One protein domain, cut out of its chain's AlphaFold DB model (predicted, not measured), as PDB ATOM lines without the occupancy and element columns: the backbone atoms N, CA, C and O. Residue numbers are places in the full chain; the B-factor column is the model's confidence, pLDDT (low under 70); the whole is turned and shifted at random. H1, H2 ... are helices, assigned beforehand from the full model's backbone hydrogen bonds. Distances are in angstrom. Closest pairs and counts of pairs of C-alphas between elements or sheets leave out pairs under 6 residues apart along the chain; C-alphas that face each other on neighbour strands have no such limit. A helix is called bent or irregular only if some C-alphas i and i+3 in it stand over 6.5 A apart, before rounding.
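This is residues 134 to 174 of the 193 residues of an uncharacterized protein of Arcticibacterium luteifluviistationis (UniProt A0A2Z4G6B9). Going along from residue 134, you meet a helical hairpin with unequal arms: the short helix H1, a loop that folds the backbone back, and the longer helix H2 running beside H1 the opposite way. H2 makes most of the length, and residues 168 to 174, its last part and the tail after it, stick out. The printed part has 41 residues with two named helices, H1 then H2, and no named strand; the class is all helix, with 29 residues in the helices. It is loose, with a radius of gyration of the C-alphas of 11.7 A, and spans 39 by 16 by 9 A.

Look first at H1, residues 134 to 144, and then at H2, residues 154 to 171, which form a helical hairpin. They touch, and their closest C-alphas are those of Thr 135 and Ile 160, 5.7 A apart. H2 touches H1 with residues 156 to 164 alone. Their lines stand at a shallow tilt of 23 degrees, opposite ways. In H2 every O i to N i+4 pair is within hydrogen-bond range; in H1, 5 of 7 are.

Find C-alpha 134 at (-6.292, -36.815, 10.890); from there H1 runs 14.9 A to C-alpha 144. H1 is irregular: C-alphas 135 and 138 are 7.3 A apart. Pick up H2 at C-alpha 154, (-6.341, -53.648, 18.141), and follow it 25.9 A to C-alpha 171 at (-16.456, -29.824, 17.462).

The two C-alphas farthest apart are those of Lys 147 and Lys 174, at 39.5 A. The printed part has no cut, and the link from H1 to H2, 9 residues, is short. Residues 168 to 174, of which 168 to 171 belong to H2, stand free. The mean pLDDT of the printed part is 81.1, and Pro 150 is under 70.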
ATOM      1  N   VAL A 134      -7.146 -36.923   9.695       79.00
ATOM      2  CA  VAL A 134      -6.292 -36.815  10.890       79.00
ATOM      3  C   VAL A 134      -6.583 -37.922  11.910       79.00
ATOM      4  O   VAL A 134      -5.686 -38.324  12.644       79.00
ATOM      5  N   THR A 135      -7.804 -38.464  11.954       77.38
ATOM      6  CA  THR A 135      -8.149 -39.556  12.884       77.38
ATOM      7  C   THR A 135      -7.493 -40.879  12.517       77.38
ATOM      8  O   THR A 135      -7.377 -41.744  13.376       77.38
ATOM      9  N   LEU A 136      -7.012 -41.016  11.277       80.62
ATOM     10  CA  LEU A 136      -6.294 -42.189  10.783       80.62
ATOM     11  C   LEU A 136      -4.777 -42.093  11.006       80.62
ATOM     12  O   LEU A 136      -4.062 -43.041  10.690       80.62
ATOM     13  N   LEU A 137      -4.269 -40.985  11.567       81.44
ATOM     14  CA  LEU A 137      -2.840 -40.817  11.858       81.44
ATOM     15  C   LEU A 137      -2.237 -41.972  12.673       81.44
ATOM     16  O   LEU A 137      -1.145 -42.400  12.310       81.44
ATOM     17  N   PRO A 138      -2.903 -42.532  13.703       79.25
ATOM     18  CA  PRO A 138      -2.370 -43.696  14.406       79.25
ATOM     19  C   PRO A 138      -2.134 -44.905  13.487       79.25
ATOM     20  O   PRO A 138      -1.102 -45.556  13.605       79.25
ATOM     21  N   LEU A 139      -3.030 -45.168  12.523       81.44
ATOM     22  CA  LEU A 139      -2.839 -46.247  11.538       81.44
ATOM     23  C   LEU A 139      -1.696 -45.937  10.576       81.44
ATOM     24  O   LEU A 139      -0.925 -46.828  10.230       81.44
ATOM     25  N   ALA A 140      -1.582 -44.680  10.142       79.88
ATOM     26  CA  ALA A 140      -0.496 -44.253   9.267       79.88
ATOM     27  C   ALA A 140       0.868 -44.380   9.963       79.88
ATOM     28  O   ALA A 140       1.827 -44.829   9.345       79.88
ATOM     29  N   LEU A 141       0.954 -44.037  11.253       80.44
ATOM     30  CA  LEU A 141       2.173 -44.184  12.048       80.44
ATOM     31  C   LEU A 141       2.540 -45.658  12.259       80.44
ATOM     32  O   LEU A 141       3.696 -46.026  12.053       80.44
ATOM     33  N   ASP A 142       1.569 -46.510  12.589       77.00
ATOM     34  CA  ASP A 142       1.786 -47.955  12.737       77.00
ATOM     35  C   ASP A 142       2.271 -48.619  11.446       77.00
ATOM     36  O   ASP A 142       3.185 -49.448  11.475       77.00
ATOM     37  N   TRP A 143       1.713 -48.216  10.303       79.62
ATOM     38  CA  TRP A 143       2.129 -48.732   9.005       79.62
ATOM     39  C   TRP A 143       3.514 -48.205   8.614       79.62
ATOM     40  O   TRP A 143       4.411 -48.989   8.308       79.62
ATOM     41  N   ILE A 144       3.714 -46.885   8.625       83.94
ATOM     42  CA  ILE A 144       4.914 -46.254   8.058       83.94
ATOM     43  C   ILE A 144       6.132 -46.454   8.965       83.94
ATOM     44  O   ILE A 144       7.200 -46.824   8.479       83.94
ATOM     45  N   TYR A 145       5.987 -46.225  10.273       81.56
ATOM     46  CA  TYR A 145       7.113 -46.260  11.210       81.56
ATOM     47  C   TYR A 145       7.310 -47.637  11.833       81.56
ATOM     48  O   TYR A 145       8.442 -48.109  11.928       81.56
ATOM     49  N   PHE A 146       6.225 -48.305  12.229       81.94
ATOM     50  CA  PHE A 146       6.312 -49.588  12.931       81.94
ATOM     51  C   PHE A 146       6.171 -50.806  12.012       81.94
ATOM     52  O   PHE A 146       6.317 -51.932  12.485       81.94
ATOM     53  N   LYS A 147       5.940 -50.599  10.703       82.25
ATOM     54  CA  LYS A 147       5.781 -51.649   9.679       82.25
ATOM     55  C   LYS A 147       4.739 -52.716  10.049       82.25
ATOM     56  O   LYS A 147       4.835 -53.853   9.592       82.25
ATOM     57  N   ARG A 148       3.747 -52.359  10.870       78.06
ATOM     58  CA  ARG A 148       2.639 -53.239  11.262       78.06
ATOM     59  C   ARG A 148       1.444 -52.960  10.380       78.06
ATOM     60  O   ARG A 148       1.130 -51.802  10.100       78.06
ATOM     61  N   LYS A 149       0.762 -54.012   9.936       78.25
ATOM     62  CA  LYS A 149      -0.439 -53.806   9.132       78.25
ATOM     63  C   LYS A 149      -1.547 -53.213  10.015       78.25
ATOM     64  O   LYS A 149      -1.691 -53.627  11.166       78.25
ATOM     65  N   PRO A 150      -2.370 -52.286   9.492       65.31
ATOM     66  CA  PRO A 150      -3.403 -51.579  10.259       65.31
ATOM     67  C   PRO A 150      -4.372 -52.472  11.054       65.31
ATOM     68  O   PRO A 150      -4.912 -52.047  12.069       65.31
ATOM     69  N   TRP A 151      -4.602 -53.705  10.594       72.94
ATOM     70  CA  TRP A 151      -5.516 -54.677  11.205       72.94
ATOM     71  C   TRP A 151      -4.868 -55.570  12.273       72.94
ATOM     72  O   TRP A 151      -5.574 -56.314  12.947       72.94
ATOM     73  N   GLU A 152      -3.547 -55.511  12.447       79.75
ATOM     74  CA  GLU A 152      -2.821 -56.341  13.418       79.75
ATOM     75  C   GLU A 152      -2.773 -55.702  14.816       79.75
ATOM     76  O   GLU A 152      -2.482 -56.385  15.796       79.75
ATOM     77  N   ASN A 153      -3.079 -54.402  14.937       75.69
ATOM     78  CA  ASN A 153      -3.026 -53.675  16.204       75.69
ATOM     79  C   ASN A 153      -4.412 -53.194  16.656       75.69
ATOM     80  O   ASN A 153      -4.881 -52.116  16.289       75.69
ATOM     81  N   ILE A 154      -5.044 -53.979  17.532       78.19
ATOM     82  CA  ILE A 154      -6.341 -53.648  18.141       78.19
ATOM     83  C   ILE A 154      -6.260 -52.335  18.945       78.19
ATOM     84  O   ILE A 154      -7.213 -51.554  18.953       78.19
ATOM     85  N   ASN A 155      -5.109 -52.024  19.556       80.25
ATOM     86  CA  ASN A 155      -4.936 -50.779  20.312       80.25
ATOM     87  C   ASN A 155      -5.055 -49.539  19.420       80.25
ATOM     88  O   ASN A 155      -5.571 -48.513  19.853       80.25
ATOM     89  N   THR A 156      -4.654 -49.642  18.157       78.62
ATOM     90  CA  THR A 156      -4.745 -48.544  17.186       78.62
ATOM     91  C   THR A 156      -6.189 -48.227  16.838       78.62
ATOM     92  O   THR A 156      -6.547 -47.054  16.750       78.62
ATOM     93  N   LEU A 157      -7.060 -49.236  16.773       79.25
ATOM     94  CA  LEU A 157      -8.505 -49.026  16.643       79.25
ATOM     95  C   LEU A 157      -9.087 -48.302  17.866       79.25
ATOM     96  O   LEU A 157      -9.874 -47.366  17.700       79.25
ATOM     97  N   TYR A 158      -8.660 -48.661  19.083       83.25
ATOM     98  CA  TYR A 158      -9.068 -47.938  20.293       83.25
ATOM     99  C   TYR A 158      -8.583 -46.484  20.292       83.25
ATOM    100  O   TYR A 158      -9.347 -45.587  20.656       83.25
ATOM    101  N   TYR A 159      -7.360 -46.218  19.827       82.06
ATOM    102  CA  TYR A 159      -6.850 -44.852  19.701       82.06
ATOM    103  C   TYR A 159      -7.651 -44.025  18.692       82.06
ATOM    104  O   TYR A 159      -7.998 -42.884  18.993       82.06
ATOM    105  N   ILE A 160      -8.011 -44.587  17.535       84.06
ATOM    106  CA  ILE A 160      -8.859 -43.902  16.544       84.06
ATOM    107  C   ILE A 160     -10.228 -43.578  17.140       84.06
ATOM    108  O   ILE A 160     -10.689 -42.442  17.024       84.06
ATOM    109  N   ALA A 161     -10.865 -44.546  17.807       85.00
ATOM    110  CA  ALA A 161     -12.158 -44.343  18.455       85.00
ATOM    111  C   ALA A 161     -12.085 -43.245  19.530       85.00
ATOM    112  O   ALA A 161     -12.949 -42.369  19.585       85.00
ATOM    113  N   GLY A 162     -11.021 -43.242  20.339       85.38
ATOM    114  CA  GLY A 162     -10.770 -42.211  21.345       85.38
ATOM    115  C   GLY A 162     -10.547 -40.821  20.740       85.38
ATOM    116  O   GLY A 162     -11.158 -39.847  21.187       85.38
ATOM    117  N   ILE A 163      -9.724 -40.719  19.691       85.69
ATOM    118  CA  ILE A 163      -9.477 -39.463  18.966       85.69
ATOM    119  C   ILE A 163     -10.777 -38.945  18.354       85.69
ATOM    120  O   ILE A 163     -11.077 -37.756  18.465       85.69
ATOM    121  N   GLU A 164     -11.576 -39.814  17.739       85.69
ATOM    122  CA  GLU A 164     -12.825 -39.401  17.110       85.69
ATOM    123  C   GLU A 164     -13.868 -38.953  18.144       85.69
ATOM    124  O   GLU A 164     -14.493 -37.903  17.971       85.69
ATOM    125  N   ALA A 165     -13.986 -39.653  19.277       85.62
ATOM    126  CA  ALA A 165     -14.835 -39.225  20.388       85.62
ATOM    127  C   ALA A 165     -14.418 -37.842  20.923       85.62
ATOM    128  O   ALA A 165     -15.257 -36.948  21.089       85.62
ATOM    129  N   ALA A 166     -13.115 -37.618  21.123       85.94
ATOM    130  CA  ALA A 166     -12.587 -36.324  21.545       85.94
ATOM    131  C   ALA A 166     -12.878 -35.222  20.511       85.94
ATOM    132  O   ALA A 166     -13.300 -34.120  20.874       85.94
ATOM    133  N   ARG A 167     -12.732 -35.511  19.212       85.00
ATOM    134  CA  ARG A 167     -13.045 -34.558  18.136       85.00
ATOM    135  C   ARG A 167     -14.524 -34.205  18.095       85.00
ATOM    136  O   ARG A 167     -14.839 -33.024  17.965       85.00
ATOM    137  N   ILE A 168     -15.424 -35.174  18.268       86.00
ATOM    138  CA  ILE A 168     -16.870 -34.918  18.353       86.00
ATOM    139  C   ILE A 168     -17.177 -33.986  19.529       86.00
ATOM    140  O   ILE A 168     -17.910 -33.007  19.350       86.00
ATOM    141  N   LEU A 169     -16.581 -34.229  20.701       86.00
ATOM    142  CA  LEU A 169     -16.736 -33.370  21.879       86.00
ATOM    143  C   LEU A 169     -16.217 -31.950  21.634       86.00
ATOM    144  O   LEU A 169     -16.893 -30.986  21.991       86.00
ATOM    145  N   ILE A 170     -15.054 -31.797  20.995       85.31
ATOM    146  CA  ILE A 170     -14.460 -30.487  20.687       85.31
ATOM    147  C   ILE A 170     -15.303 -29.738  19.650       85.31
ATOM    148  O   ILE A 170     -15.687 -28.585  19.878       85.31
ATOM    149  N   ALA A 171     -15.644 -30.393  18.537       83.56
ATOM    150  CA  ALA A 171     -16.456 -29.824  17.462       83.56
ATOM    151  C   ALA A 171     -17.842 -29.392  17.965       83.56
ATOM    152  O   ALA A 171     -18.382 -28.372  17.535       83.56
ATOM    153  N   ASN A 172     -18.390 -30.120  18.940       84.31
ATOM    154  CA  ASN A 172     -19.688 -29.849  19.548       84.31
ATOM    155  C   ASN A 172     -19.571 -29.281  20.971       84.31
ATOM    156  O   ASN A 172     -20.546 -29.307  21.724       84.31
ATOM    157  N   ARG A 173     -18.427 -28.685  21.349       82.06
ATOM    158  CA  ARG A 173     -18.205 -28.145  22.708       82.06
ATOM    159  C   ARG A 173     -19.285 -27.151  23.120       82.06
ATOM    160  O   ARG A 173     -19.710 -27.103  24.271       82.06
ATOM    161  N   LYS A 174     -19.754 -26.362  22.147       77.81
ATOM    162  CA  LYS A 174     -20.809 -25.362  22.329       77.81
ATOM    163  C   LYS A 174     -22.171 -25.988  22.620       77.81
ATOM    164  O   LYS A 174     -23.030 -25.238  23.043       77.81
TER     165      LYS A 174